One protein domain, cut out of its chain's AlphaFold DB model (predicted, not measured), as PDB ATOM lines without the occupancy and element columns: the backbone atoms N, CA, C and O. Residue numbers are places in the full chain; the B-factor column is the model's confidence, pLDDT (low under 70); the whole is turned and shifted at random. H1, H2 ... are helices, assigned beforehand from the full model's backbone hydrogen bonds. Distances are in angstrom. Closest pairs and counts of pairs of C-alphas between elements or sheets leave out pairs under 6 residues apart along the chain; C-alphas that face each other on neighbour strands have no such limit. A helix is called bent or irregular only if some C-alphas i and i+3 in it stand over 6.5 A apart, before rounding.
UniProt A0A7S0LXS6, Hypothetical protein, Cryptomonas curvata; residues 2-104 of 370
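What this domain is: This is residues 2 to 104 of the 370 residues of the protein "Hypothetical protein" of Cryptomonas curvata (UniProt A0A7S0LXS6). This is a rod of helices: H3 runs along its middle, H2 folds back beside H3 as a helical hairpin, and H4 packs at a slant on both. H1 lies beside the first half of H3 at one end of the rod, and H5 extends the other end beyond H3. The printed part has 103 residues, with five named helices, H1 to H5, and no named strand; its class is all helix. It is only just compact, close to loose, with a radius of gyration of the C-alphas of 15.0 A, and spans 55 by 23 by 17 A.

Where its parts are: H1, residues 2 to 15, begins at C-alpha 2 (15.817, 59.702, -65.279) and is 20.4 A long. H2, residues 20 to 37, 23.2 A, is irregular, with C-alphas 22 and 25 8.1 A apart, and has a kink of 43 degrees near residue 27. H3, residues 40 to 60, 28.3 A, starts at C-alpha 40 (3.448, 54.558, -57.830). H4, residues 72 to 86, 11.7 A, is irregular, with C-alphas 81 and 84 8.6 A apart. H5, residues 90 to 100, 15.0 A, ends at C-alpha 100 (6.278, 23.973, -33.898).

How they stand to each other: H3 is the hub, touching the other four helices. H1 touches residues 42 to 50 of H3, the same way at a shallow tilt of 22 degrees; the closest C-alphas are those of Met 12 and Ala 50, 6.5 A. H2 and H3 form a hairpin, opposite ways at 6 degrees, closest at C-alphas Pro 20 and Leu 55, 6.3 A. Residues 73 to 78 of H4 touch residues 20 to 28 of H2 at a steep tilt of 44 degrees, closest at C-alphas Ala 24 and Trp 74, 5.4 A. H3 and H5 only just touch, only at their ends, with 3 pairs of C-alphas within 8 A, closest at Val 59 and Ile 93, 7.0 A. H1 is apart from H4 and H5. Every O i to N i+4 pair is within hydrogen-bond range in H5, against 8 of 10 in H1, 10 of 14 in H2, 14 of 17 in H3 and 4 of 11 in H4, where 5 of 12 O i to N i+3 pairs are.

The domain as a whole: The farthest C-alphas, of Leu 2 and Glu 103, are 54.9 A apart. The printed part has no cut; the link from H3 to H4, 11 residues, is long. Residues 2 to 5 have pLDDT under 70.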
ATOM      1  N   LEU A   2      14.684  59.211 -66.107       58.84
ATOM      2  CA  LEU A   2      15.817  59.702 -65.279       58.84
ATOM      3  C   LEU A   2      15.682  59.458 -63.760       58.84
ATOM      4  O   LEU A   2      16.633  59.038 -63.106       58.84
ATOM      5  N   ALA A   3      14.494  59.670 -63.185       58.94
ATOM      6  CA  ALA A   3      14.240  59.363 -61.772       58.94
ATOM      7  C   ALA A   3      14.341  57.853 -61.475       58.94
ATOM      8  O   ALA A   3      14.779  57.457 -60.402       58.94
ATOM      9  N   GLN A   4      13.982  57.011 -62.446       60.44
ATOM     10  CA  GLN A   4      14.055  55.552 -62.368       60.44
ATOM     11  C   GLN A   4      15.507  55.065 -62.393       60.44
ATOM     12  O   GLN A   4      15.895  54.264 -61.550       60.44
ATOM     13  N   GLU A   5      16.318  55.593 -63.310       63.88
ATOM     14  CA  GLU A   5      17.721  55.198 -63.467       63.88
ATOM     15  C   GLU A   5      18.626  55.705 -62.340       63.88
ATOM     16  O   GLU A   5      19.629  55.068 -62.032       63.88
ATOM     17  N   VAL A   6      18.286  56.827 -61.696       70.25
ATOM     18  CA  VAL A   6      19.140  57.426 -60.656       70.25
ATOM     19  C   VAL A   6      18.680  57.073 -59.240       70.25
ATOM     20  O   VAL A   6      19.519  56.768 -58.391       70.25
ATOM     21  N   LEU A   7      17.372  57.107 -58.955       71.94
ATOM     22  CA  LEU A   7      16.863  56.922 -57.589       71.94
ATOM     23  C   LEU A   7      16.699  55.448 -57.224       71.94
ATOM     24  O   LEU A   7      17.016  55.076 -56.095       71.94
ATOM     25  N   LEU A   8      16.261  54.598 -58.160       72.12
ATOM     26  CA  LEU A   8      16.048  53.181 -57.865       72.12
ATOM     27  C   LEU A   8      17.355  52.488 -57.435       72.12
ATOM     28  O   LEU A   8      17.344  51.868 -56.378       72.12
ATOM     29  N   PRO A   9      18.506  52.639 -58.123       78.12
ATOM     30  CA  PRO A   9      19.745  51.993 -57.682       78.12
ATOM     31  C   PRO A   9      20.239  52.491 -56.320       78.12
ATOM     32  O   PRO A   9      20.821  51.719 -55.566       78.12
ATOM     33  N   ARG A  10      19.986  53.765 -55.984       77.56
ATOM     34  CA  ARG A  10      20.330  54.368 -54.682       77.56
ATOM     35  C   ARG A  10      19.450  53.828 -53.552       77.56
ATOM     36  O   ARG A  10      19.933  53.609 -52.448       77.56
ATOM     37  N   LEU A  11      18.166  53.609 -53.829       77.19
ATOM     38  CA  LEU A  11      17.232  52.985 -52.890       77.19
ATOM     39  C   LEU A  11      17.544  51.501 -52.704       77.19
ATOM     40  O   LEU A  11      17.638  51.029 -51.574       77.19
ATOM     41  N   MET A  12      17.789  50.785 -53.805       79.38
ATOM     42  CA  MET A  12      18.225  49.390 -53.785       79.38
ATOM     43  C   MET A  12      19.530  49.235 -53.000       79.38
ATOM     44  O   MET A  12      19.629  48.326 -52.183       79.38
ATOM     45  N   SER A  13      20.498  50.143 -53.185       79.38
ATOM     46  CA  SER A  13      21.765  50.092 -52.451       79.38
ATOM     47  C   SER A  13      21.601  50.372 -50.950       79.38
ATOM     48  O   SER A  13      22.303  49.782 -50.130       79.38
ATOM     49  N   GLY A  14      20.653  51.236 -50.573       75.31
ATOM     50  CA  GLY A  14      20.335  51.534 -49.174       75.31
ATOM     51  C   GLY A  14      19.666  50.378 -48.428       75.31
ATOM     52  O   GLY A  14      19.740  50.321 -47.203       75.31
ATOM     53  N   VAL A  15      19.040  49.454 -49.158       83.69
ATOM     54  CA  VAL A  15      18.343  48.292 -48.592       83.69
ATOM     55  C   VAL A  15      19.089  46.982 -48.873       83.69
ATOM     56  O   VAL A  15      18.750  45.945 -48.322       83.69
ATOM     57  N   THR A  16      20.168  46.980 -49.659       83.44
ATOM     58  CA  THR A  16      20.969  45.763 -49.868       83.44
ATOM     59  C   THR A  16      21.491  45.177 -48.560       83.44
ATOM     60  O   THR A  16      22.127  45.863 -47.765       83.44
ATOM     61  N   GLY A  17      21.273  43.875 -48.369       79.44
ATOM     62  CA  GLY A  17      21.792  43.142 -47.213       79.44
ATOM     63  C   GLY A  17      21.086  43.449 -45.891       79.44
ATOM     64  O   GLY A  17      21.574  43.021 -44.847       79.44
ATOM     65  N   TRP A  18      19.957  44.165 -45.912       89.81
ATOM     66  CA  TRP A  18      19.128  44.314 -44.721       89.81
ATOM     67  C   TRP A  18      18.554  42.962 -44.277       89.81
ATOM     68  O   TRP A  18      18.199  42.115 -45.100       89.81
ATOM     69  N   ASP A  19      18.443  42.779 -42.965       88.25
ATOM     70  CA  ASP A  19      17.769  41.631 -42.367       88.25
ATOM     71  C   ASP A  19      16.422  42.085 -41.786       88.25
ATOM     72  O   ASP A  19      16.403  42.921 -40.873       88.25
ATOM     73  N   PRO A  20      15.289  41.534 -42.262       90.69
ATOM     74  CA  PRO A  20      13.976  41.850 -41.721       90.69
ATOM     75  C   PRO A  20      13.872  41.679 -40.206       90.69
ATOM     76  O   PRO A  20      13.209  42.481 -39.553       90.69
ATOM     77  N   ARG A  21      14.560  40.694 -39.616       89.00
ATOM     78  CA  ARG A  21      14.433  40.381 -38.181       89.00
ATOM     79  C   ARG A  21      14.992  41.478 -37.279       89.00
ATOM     80  O   ARG A  21      14.526  41.634 -36.153       89.00
ATOM     81  N   THR A  22      15.984  42.225 -37.760       87.81
ATOM     82  CA  THR A  22      16.713  43.235 -36.976       87.81
ATOM     83  C   THR A  22      16.459  44.660 -37.463       87.81
ATOM     84  O   THR A  22      16.409  45.587 -36.655       87.81
ATOM     85  N   ALA A  23      16.256  44.848 -38.769       86.31
ATOM     86  CA  ALA A  23      16.208  46.156 -39.413       86.31
ATOM     87  C   ALA A  23      14.827  46.538 -39.980       86.31
ATOM     88  O   ALA A  23      14.734  47.535 -40.695       86.31
ATOM     89  N   ALA A  24      13.744  45.818 -39.646       88.25
ATOM     90  CA  ALA A  24      12.392  46.157 -40.113       88.25
ATOM     91  C   ALA A  24      12.010  47.624 -39.849       88.25
ATOM     92  O   ALA A  24      11.638  48.330 -40.778       88.25
ATOM     93  N   GLY A  25      12.167  48.123 -38.619       88.81
ATOM     94  CA  GLY A  25      11.771  49.495 -38.263       88.81
ATOM     95  C   GLY A  25      12.456  50.594 -39.097       88.81
ATOM     96  O   GLY A  25      11.765  51.440 -39.663       88.81
ATOM     97  N   PRO A  26      13.801  50.621 -39.195       89.12
ATOM     98  CA  PRO A  26      14.510  51.581 -40.041       89.12
ATOM     99  C   PRO A  26      14.114  51.536 -41.521       89.12
ATOM    100  O   PRO A  26      13.952  52.596 -42.124       89.12
ATOM    101  N   VAL A  27      13.945  50.341 -42.097       90.69
ATOM    102  CA  VAL A  27      13.610  50.201 -43.523       90.69
ATOM    103  C   VAL A  27      12.149  50.576 -43.784       90.69
ATOM    104  O   VAL A  27      11.876  51.240 -44.777       90.69
ATOM    105  N   VAL A  28      11.223  50.268 -42.870       92.69
ATOM    106  CA  VAL A  28       9.828  50.738 -42.953       92.69
ATOM    107  C   VAL A  28       9.768  52.267 -42.964       92.69
ATOM    108  O   VAL A  28       9.161  52.836 -43.863       92.69
ATOM    109  N   ARG A  29      10.493  52.952 -42.066       90.62
ATOM    110  CA  ARG A  29      10.548  54.429 -42.065       90.62
ATOM    111  C   ARG A  29      11.145  55.013 -43.342       90.62
ATOM    112  O   ARG A  29      10.745  56.091 -43.774       90.62
ATOM    113  N   LEU A  30      12.133  54.334 -43.930       89.44
ATOM    114  CA  LEU A  30      12.671  54.721 -45.231       89.44
ATOM    115  C   LEU A  30      11.563  54.628 -46.288       89.44
ATOM    116  O   LEU A  30      11.336  55.583 -47.017       89.44
ATOM    117  N   VAL A  31      10.839  53.513 -46.336       90.19
ATOM    118  CA  VAL A  31       9.746  53.304 -47.291       90.19
ATOM    119  C   VAL A  31       8.630  54.337 -47.120       90.19
ATOM    120  O   VAL A  31       8.253  54.958 -48.110       90.19
ATOM    121  N   GLU A  32       8.198  54.617 -45.889       92.38
ATOM    122  CA  GLU A  32       7.213  55.666 -45.570       92.38
ATOM    123  C   GLU A  32       7.661  57.056 -46.052       92.38
ATOM    124  O   GLU A  32       6.870  57.821 -46.599       92.38
ATOM    125  N   ALA A  33       8.943  57.391 -45.884       90.12
ATOM    126  CA  ALA A  33       9.477  58.685 -46.306       90.12
ATOM    127  C   ALA A  33       9.550  58.834 -47.836       90.12
ATOM    128  O   ALA A  33       9.421  59.944 -48.356       90.12
ATOM    129  N   TRP A  34       9.771  57.732 -48.559       87.12
ATOM    130  CA  TRP A  34       9.915  57.730 -50.016       87.12
ATOM    131  C   TRP A  34       8.605  57.464 -50.770       87.12
ATOM    132  O   TRP A  34       8.530  57.801 -51.952       87.12
ATOM    133  N   GLU A  35       7.571  56.934 -50.110       88.88
ATOM    134  CA  GLU A  35       6.229  56.729 -50.674       88.88
ATOM    135  C   GLU A  35       5.666  57.979 -51.385       88.88
ATOM    136  O   GLU A  35       5.328  57.870 -52.565       88.88
ATOM    137  N   PRO A  36       5.625  59.184 -50.773       90.38
ATOM    138  CA  PRO A  36       5.097  60.374 -51.450       90.38
ATOM    139  C   PRO A  36       6.028  60.927 -52.542       90.38
ATOM    140  O   PRO A  36       5.601  61.745 -53.356       90.38
ATOM    141  N   ALA A  37       7.303  60.526 -52.553       86.62
ATOM    142  CA  ALA A  37       8.320  61.062 -53.456       86.62
ATOM    143  C   ALA A  37       8.473  60.252 -54.756       86.62
ATOM    144  O   ALA A  37       9.054  60.749 -55.725       86.62
ATOM    145  N   LEU A  38       7.988  59.006 -54.790       85.81
ATOM    146  CA  LEU A  38       8.186  58.084 -55.907       85.81
ATOM    147  C   LEU A  38       6.915  57.928 -56.757       85.81
ATOM    148  O   LEU A  38       5.808  57.873 -56.226       85.81
ATOM    149  N   PRO A  39       7.046  57.770 -58.089       89.06
ATOM    150  CA  PRO A  39       5.929  57.340 -58.920       89.06
ATOM    151  C   PRO A  39       5.377  55.982 -58.441       89.06
ATOM    152  O   PRO A  39       6.181  55.074 -58.199       89.06
ATOM    153  N   PRO A  40       4.045  55.776 -58.394       88.44
ATOM    154  CA  PRO A  40       3.448  54.558 -57.830       88.44
ATOM    155  C   PRO A  40       3.976  53.252 -58.440       88.44
ATOM    156  O   PRO A  40       4.271  52.298 -57.724       88.44
ATOM    157  N   ALA A  41       4.177  53.218 -59.760       87.94
ATOM    158  CA  ALA A  41       4.718  52.045 -60.449       87.94
ATOM    159  C   ALA A  41       6.167  51.725 -60.034       87.94
ATOM    160  O   ALA A  41       6.547  50.559 -59.937       87.94
ATOM    161  N   LEU A  42       6.976  52.758 -59.774       86.19
ATOM    162  CA  LEU A  42       8.359  52.589 -59.341       86.19
ATOM    163  C   LEU A  42       8.427  52.090 -57.899       86.19
ATOM    164  O   LEU A  42       9.207  51.192 -57.597       86.19
ATOM    165  N   PHE A  43       7.584  52.650 -57.033       89.62
ATOM    166  CA  PHE A  43       7.469  52.236 -55.642       89.62
ATOM    167  C   PHE A  43       7.017  50.773 -55.524       89.62
ATOM    168  O   PHE A  43       7.667  49.981 -54.845       89.62
ATOM    169  N   ALA A  44       5.986  50.376 -56.276       89.75
ATOM    170  CA  ALA A  44       5.531  48.987 -56.320       89.75
ATOM    171  C   ALA A  44       6.633  48.032 -56.819       89.75
ATOM    172  O   ALA A  44       6.849  46.968 -56.239       89.75
ATOM    173  N   SER A  45       7.376  48.429 -57.861       87.94
ATOM    174  CA  SER A  45       8.512  47.653 -58.374       87.94
ATOM    175  C   SER A  45       9.636  47.516 -57.341       87.94
ATOM    176  O   SER A  45      10.169  46.421 -57.167       87.94
ATOM    177  N   PHE A  46       9.963  48.589 -56.618       89.12
ATOM    178  CA  PHE A  46      10.948  48.567 -55.537       89.12
ATOM    179  C   PHE A  46      10.545  47.591 -54.424       89.12
ATOM    180  O   PHE A  46      11.339  46.731 -54.042       89.12
ATOM    181  N   LEU A  47       9.301  47.656 -53.945       92.00
ATOM    182  CA  LEU A  47       8.822  46.744 -52.905       92.00
ATOM    183  C   LEU A  47       8.872  45.278 -53.360       92.00
ATOM    184  O   LEU A  47       9.362  44.421 -52.623       92.00
ATOM    185  N   ALA A  48       8.439  45.001 -54.592       90.56
ATOM    186  CA  ALA A  48       8.422  43.652 -55.155       90.56
ATOM    187  C   ALA A  48       9.826  43.071 -55.409       90.56
ATOM    188  O   ALA A  48       9.997  41.854 -55.393       90.56
ATOM    189  N   THR A  49      10.837  43.913 -55.653       89.00
ATOM    190  CA  THR A  49      12.200  43.467 -56.012       89.00
ATOM    191  C   THR A  49      13.194  43.515 -54.854       89.00
ATOM    192  O   THR A  49      14.101  42.687 -54.809       89.00
ATOM    193  N   ALA A  50      13.034  44.443 -53.908       88.88
ATOM    194  CA  ALA A  50      13.959  44.636 -52.788       88.88
ATOM    195  C   ALA A  50      13.433  44.052 -51.475       88.88
ATOM    196  O   ALA A  50      14.153  43.361 -50.754       88.88
ATOM    197  N   ILE A  51      12.171  44.349 -51.155       92.94
ATOM    198  CA  ILE A  51      11.597  44.071 -49.837       92.94
ATOM    199  C   ILE A  51      11.012  42.664 -49.796       92.94
ATOM    200  O   ILE A  51      11.391  41.859 -48.945       92.94
ATOM    201  N   PHE A  52      10.122  42.344 -50.735       93.81
ATOM    202  CA  PHE A  52       9.417  41.068 -50.740       93.81
ATOM    203  C   PHE A  52      10.356  39.848 -50.834       93.81
ATOM    204  O   PHE A  52      10.193  38.924 -50.033       93.81
ATOM    205  N   PRO A  53      11.397  39.820 -51.694       93.38
ATOM    206  CA  PRO A  53      12.316  38.682 -51.753       93.38
ATOM    207  C   PRO A  53      13.127  38.499 -50.463       93.38
ATOM    208  O   PRO A  53      13.389  37.363 -50.054       93.38
ATOM    209  N   ALA A  54      13.485  39.600 -49.791       93.19
ATOM    210  CA  ALA A  54      14.170  39.562 -48.501       93.19
ATOM    211  C   ALA A  54      13.257  38.998 -47.401       93.19
ATOM    212  O   ALA A  54      13.667  38.100 -46.667       93.19
ATOM    213  N   LEU A  55      11.994  39.441 -47.345       95.12
ATOM    214  CA  LEU A  55      10.981  38.890 -46.438       95.12
ATOM    215  C   LEU A  55      10.752  37.402 -46.690       95.12
ATOM    216  O   LEU A  55      10.801  36.609 -45.752       95.12
ATOM    217  N   LYS A  56      10.562  37.009 -47.952       95.38
ATOM    218  CA  LYS A  56      10.370  35.610 -48.333       95.38
ATOM    219  C   LYS A  56      11.540  34.746 -47.864       95.38
ATOM    220  O   LYS A  56      11.326  33.731 -47.209       95.38
ATOM    221  N   THR A  57      12.771  35.178 -48.131       95.12
ATOM    222  CA  THR A  57      13.982  34.464 -47.698       95.12
ATOM    223  C   THR A  57      14.066  34.374 -46.172       95.12
ATOM    224  O   THR A  57      14.363  33.310 -45.628       95.12
ATOM    225  N   ALA A  58      13.749  35.460 -45.460       94.56
ATOM    226  CA  ALA A  58      13.756  35.483 -44.001       94.56
ATOM    227  C   ALA A  58      12.692  34.557 -43.386       94.56
ATOM    228  O   ALA A  58      12.997  33.886 -42.396       94.56
ATOM    229  N   VAL A  59      11.490  34.480 -43.976       96.31
ATOM    230  CA  VAL A  59      10.406  33.543 -43.607       96.31
ATOM    231  C   VAL A  59      10.806  32.099 -43.892       96.31
ATOM    232  O   VAL A  59      10.626  31.224 -43.040       96.31
ATOM    233  N   ASP A  60      11.394  31.838 -45.058       95.50
ATOM    234  CA  ASP A  60      11.865  30.509 -45.446       95.50
ATOM    235  C   ASP A  60      12.958  30.012 -44.477       95.50
ATOM    236  O   ASP A  60      12.945  28.845 -44.076       95.50
ATOM    237  N   ALA A  61      13.824  30.904 -43.987       94.75
ATOM    238  CA  ALA A  61      14.851  30.604 -42.984       94.75
ATOM    239  C   ALA A  61      14.370  30.699 -41.520       94.75
ATOM    240  O   ALA A  61      15.137  30.393 -40.608       94.75
ATOM    241  N   TRP A  62      13.150  31.173 -41.256       95.62
ATOM    242  CA  TRP A  62      12.659  31.403 -39.890       95.62
ATOM    243  C   TRP A  62      12.261  30.098 -39.199       95.62
ATOM    244  O   TRP A  62      11.648  29.218 -39.812       95.62
ATOM    245  N   ASN A  63      12.579  29.980 -37.914       91.56
ATOM    246  CA  ASN A  63      12.201  28.884 -37.043       91.56
ATOM    247  C   ASN A  63      11.466  29.411 -35.790       91.56
ATOM    248  O   ASN A  63      12.104  29.977 -34.901       91.56
ATOM    249  N   PRO A  64      10.154  29.141 -35.645       90.81
ATOM    250  CA  PRO A  64       9.342  29.607 -34.512       90.81
ATOM    251  C   PRO A  64       9.833  29.189 -33.123       90.81
ATOM    252  O   PRO A  64       9.415  29.796 -32.146       90.81
ATOM    253  N   ARG A  65      10.658  28.140 -33.011       88.19
ATOM    254  CA  ARG A  65      11.153  27.647 -31.715       88.19
ATOM    255  C   ARG A  65      12.500  28.233 -31.306       88.19
ATOM    256  O   ARG A  65      12.824  28.211 -30.127       88.19
ATOM    257  N   LEU A  66      13.309  28.658 -32.277       89.06
ATOM    258  CA  LEU A  66      14.700  29.062 -32.046       89.06
ATOM    259  C   LEU A  66      14.897  30.566 -32.196       89.06
ATOM    260  O   LEU A  66      15.772  31.133 -31.547       89.06
ATOM    261  N   ASP A  67      14.116  31.203 -33.066       89.25
ATOM    262  CA  ASP A  67      14.273  32.624 -33.322       89.25
ATOM    263  C   ASP A  67      13.721  33.460 -32.156       89.25
ATOM    264  O   ASP A  67      12.563  33.286 -31.769       89.25
ATOM    265  N   PRO A  68      14.514  34.407 -31.621       87.12
ATOM    266  CA  PRO A  68      14.115  35.208 -30.466       87.12
ATOM    267  C   PRO A  68      13.125  36.319 -30.824       87.12
ATOM    268  O   PRO A  68      12.423  36.821 -29.950       87.12
ATOM    269  N   VAL A  69      13.080  36.734 -32.095       90.00
ATOM    270  CA  VAL A  69      12.209  37.818 -32.560       90.00
ATOM    271  C   VAL A  69      10.915  37.226 -33.126       90.00
ATOM    272  O   VAL A  69      10.966  36.504 -34.130       90.00
ATOM    273  N   PRO A  70       9.743  37.547 -32.542       91.44
ATOM    274  CA  PRO A  70       8.456  37.117 -33.074       91.44
ATOM    275  C   PRO A  70       8.249  37.556 -34.526       91.44
ATOM    276  O   PRO A  70       8.443  38.720 -34.874       91.44
ATOM    277  N   ILE A  71       7.789  36.628 -35.369       94.50
ATOM    278  CA  ILE A  71       7.650  36.846 -36.818       94.50
ATOM    279  C   ILE A  71       6.727  38.010 -37.193       94.50
ATOM    280  O   ILE A  71       6.991  38.736 -38.150       94.50
ATOM    281  N   HIS A  72       5.667  38.236 -36.418       93.75
ATOM    282  CA  HIS A  72       4.712  39.306 -36.699       93.75
ATOM    283  C   HIS A  72       5.369  40.696 -36.657       93.75
ATOM    284  O   HIS A  72       4.968  41.569 -37.421       93.75
ATOM    285  N   LEU A  73       6.416  40.894 -35.843       93.25
ATOM    286  CA  LEU A  73       7.081  42.192 -35.677       93.25
ATOM    287  C   LEU A  73       7.826  42.667 -36.926       93.25
ATOM    288  O   LEU A  73       8.037  43.865 -37.079       93.25
ATOM    289  N   TRP A  74       8.231  41.751 -37.806       94.62
ATOM    290  CA  TRP A  74       8.955  42.093 -39.030       94.62
ATOM    291  C   TRP A  74       8.200  41.746 -40.315       94.62
ATOM    292  O   TRP A  74       8.640  42.151 -41.389       94.62
ATOM    293  N   VAL A  75       7.048  41.067 -40.223       95.00
ATOM    294  CA  VAL A  75       6.142  40.822 -41.361       95.00
ATOM    295  C   VAL A  75       4.977  41.816 -41.398       95.00
ATOM    296  O   VAL A  75       4.748  42.425 -42.439       95.00
ATOM    297  N   HIS A  76       4.260  42.030 -40.287       94.19
ATOM    298  CA  HIS A  76       3.059  42.888 -40.266       94.19
ATOM    299  C   HIS A  76       3.303  44.365 -40.607       94.19
ATOM    300  O   HIS A  76       2.413  44.966 -41.207       94.19
ATOM    301  N   PRO A  77       4.465  44.982 -40.306       94.75
ATOM    302  CA  PRO A  77       4.708  46.366 -40.714       94.75
ATOM    303  C   PRO A  77       4.581  46.602 -42.224       94.75
ATOM    304  O   PRO A  77       4.360  47.727 -42.645       94.75
ATOM    305  N   TRP A  78       4.698  45.550 -43.039       94.31
ATOM    306  CA  TRP A  78       4.616  45.624 -44.497       94.31
ATOM    307  C   TRP A  78       3.196  45.474 -45.050       94.31
ATOM    308  O   TRP A  78       2.987  45.688 -46.244       94.31
ATOM    309  N   THR A  79       2.216  45.134 -44.207       92.00
ATOM    310  CA  THR A  79       0.812  44.957 -44.606       92.00
ATOM    311  C   THR A  79       0.229  46.155 -45.368       92.00
ATOM    312  O   THR A  79      -0.437  45.899 -46.370       92.00
ATOM    313  N   PRO A  80       0.493  47.432 -45.010       92.25
ATOM    314  CA  PRO A  80      -0.067  48.575 -45.740       92.25
ATOM    315  C   PRO A  80       0.290  48.618 -47.232       92.25
ATOM    316  O   PRO A  80      -0.517  49.084 -48.030       92.25
ATOM    317  N   TRP A  81       1.465  48.107 -47.618       93.50
ATOM    318  CA  TRP A  81       1.945  48.173 -49.004       93.50
ATOM    319  C   TRP A  81       1.967  46.826 -49.731       93.50
ATOM    320  O   TRP A  81       1.931  46.796 -50.960       93.50
ATOM    321  N   LEU A  82       2.067  45.710 -49.001       92.31
ATOM    322  CA  LEU A  82       2.285  44.374 -49.569       92.31
ATOM    323  C   LEU A  82       1.232  43.342 -49.150       92.31
ATOM    324  O   LEU A  82       1.496  42.152 -49.287       92.31
ATOM    325  N   ALA A  83       0.050  43.755 -48.675       89.31
ATOM    326  CA  ALA A  83      -1.006  42.847 -48.202       89.31
ATOM    327  C   ALA A  83      -1.232  41.623 -49.114       89.31
ATOM    328  O   ALA A  83      -1.160  40.492 -48.634       89.31
ATOM    329  N   ASP A  84      -1.420  41.846 -50.420       90.56
ATOM    330  CA  ASP A  84      -1.690  40.773 -51.384       90.56
ATOM    331  C   ASP A  84      -0.489  39.835 -51.572       90.56
ATOM    332  O   ASP A  84      -0.647  38.619 -51.591       90.56
ATOM    333  N   GLN A  85       0.730  40.378 -51.660       91.75
ATOM    334  CA  GLN A  85       1.944  39.567 -51.828       91.75
ATOM    335  C   GLN A  85       2.285  38.788 -50.552       91.75
ATOM    336  O   GLN A  85       2.785  37.666 -50.611       91.75
ATOM    337  N   LEU A  86       2.001  39.353 -49.375       93.19
ATOM    338  CA  LEU A  86       2.208  38.676 -48.097       93.19
ATOM    339  C   LEU A  86       1.307  37.444 -47.942       93.19
ATOM    340  O   LEU A  86       1.706  36.514 -47.233       93.19
ATOM    341  N   GLU A  87       0.158  37.375 -48.635       92.94
ATOM    342  CA  GLU A  87      -0.678  36.167 -48.642       92.94
ATOM    343  C   GLU A  87       0.100  34.923 -49.099       92.94
ATOM    344  O   GLU A  87      -0.138  33.835 -48.566       92.94
ATOM    345  N   ASP A  88       1.087  35.079 -49.989       94.00
ATOM    346  CA  ASP A  88       1.933  33.981 -50.472       94.00
ATOM    347  C   ASP A  88       2.872  33.428 -49.386       94.00
ATOM    348  O   ASP A  88       3.296  32.271 -49.446       94.00
ATOM    349  N   LEU A  89       3.183  34.223 -48.355       95.06
ATOM    350  CA  LEU A  89       4.049  33.818 -47.241       95.06
ATOM    351  C   LEU A  89       3.269  33.092 -46.136       95.06
ATOM    352  O   LEU A  89       3.821  32.247 -45.420       95.06
ATOM    353  N   TYR A  90       1.970  33.377 -45.992       94.50
ATOM    354  CA  TYR A  90       1.143  32.837 -44.909       94.50
ATOM    355  C   TYR A  90       1.040  31.302 -44.884       94.50
ATOM    356  O   TYR A  90       1.006  30.745 -43.784       94.50
ATOM    357  N   PRO A  91       0.980  30.561 -46.011       95.44
ATOM    358  CA  PRO A  91       1.045  29.100 -45.997       95.44
ATOM    359  C   PRO A  91       2.315  28.562 -45.325       95.44
ATOM    360  O   PRO A  91       2.220  27.696 -44.454       95.44
ATOM    361  N   THR A  92       3.486  29.109 -45.667       96.19
ATOM    362  CA  THR A  92       4.779  28.694 -45.098       96.19
ATOM    363  C   THR A  92       4.850  28.994 -43.604       96.19
ATOM    364  O   THR A  92       5.264  28.139 -42.817       96.19
ATOM    365  N   ILE A  93       4.381  30.176 -43.191       95.75
ATOM    366  CA  ILE A  93       4.331  30.584 -41.781       95.75
ATOM    367  C   ILE A  93       3.418  29.644 -40.988       95.75
ATOM    368  O   ILE A  93       3.847  29.066 -39.990       95.75
ATOM    369  N   ARG A  94       2.186  29.407 -41.462       95.06
ATOM    370  CA  ARG A  94       1.232  28.483 -40.821       95.06
ATOM    371  C   ARG A  94       1.772  27.062 -40.735       95.06
ATOM    372  O   ARG A  94       1.567  26.400 -39.721       95.06
ATOM    373  N   TYR A  95       2.452  26.585 -41.777       95.31
ATOM    374  CA  TYR A  95       3.084  25.270 -41.762       95.31
ATOM    375  C   TYR A  95       4.155  25.182 -40.670       95.31
ATOM    376  O   TYR A  95       4.079  24.293 -39.823       95.31
ATOM    377  N   LYS A  96       5.095  26.136 -40.629       95.56
ATOM    378  CA  LYS A  96       6.167  26.177 -39.621       95.56
ATOM    379  C   LYS A  96       5.614  26.299 -38.199       95.56
ATOM    380  O   LYS A  96       6.053  25.557 -37.325       95.56
ATOM    381  N   ILE A  97       4.616  27.160 -37.974       94.81
ATOM    382  CA  ILE A  97       3.911  27.262 -36.684       94.81
ATOM    383  C   ILE A  97       3.240  25.929 -36.337       94.81
ATOM    384  O   ILE A  97       3.399  25.432 -35.229       94.81
ATOM    385  N   GLY A  98       2.534  25.307 -37.284       94.12
ATOM    386  CA  GLY A  98       1.879  24.017 -37.075       94.12
ATOM    387  C   GLY A  98       2.851  22.908 -36.670       94.12
ATOM    388  O   GLY A  98       2.550  22.153 -35.749       94.12
ATOM    389  N   VAL A  99       4.026  22.840 -37.306       93.88
ATOM    390  CA  VAL A  99       5.117  21.926 -36.921       93.88
ATOM    391  C   VAL A  99       5.623  22.262 -35.518       93.88
ATOM    392  O   VAL A  99       5.765  21.373 -34.680       93.88
ATOM    393  N   ALA A 100       5.825  23.544 -35.214       93.00
ATOM    394  CA  ALA A 100       6.278  23.973 -33.898       93.00
ATOM    395  C   ALA A 100       5.319  23.533 -32.787       93.00
ATOM    396  O   ALA A 100       5.757  22.979 -31.777       93.00
ATOM    397  N   LEU A 101       4.018  23.683 -33.029       94.12
ATOM    398  CA  LEU A 101       2.955  23.320 -32.104       94.12
ATOM    399  C   LEU A 101       2.812  21.810 -31.888       94.12
ATOM    400  O   LEU A 101       2.146  21.415 -30.935       94.12
ATOM    401  N   GLN A 102       3.447  20.943 -32.687       90.00
ATOM    402  CA  GLN A 102       3.400  19.491 -32.461       90.00
ATOM    403  C   GLN A 102       4.038  19.066 -31.134       90.00
ATOM    404  O   GLN A 102       3.537  18.136 -30.508       90.00
ATOM    405  N   GLU A 103       5.041  19.790 -30.635       88.44
ATOM    406  CA  GLU A 103       5.690  19.511 -29.338       88.44
ATOM    407  C   GLU A 103       5.296  20.511 -28.241       88.44
ATOM    408  O   GLU A 103       5.702  20.369 -27.095       88.44
ATOM    409  N   TRP A 104       4.464  21.504 -28.569       93.69
ATOM    410  CA  TRP A 104       3.966  22.483 -27.599       93.69
ATOM    411  C   TRP A 104       3.088  21.843 -26.510       93.69
ATOM    412  O   TRP A 104       2.359  20.879 -26.776       93.69
TER     413      TRP A 104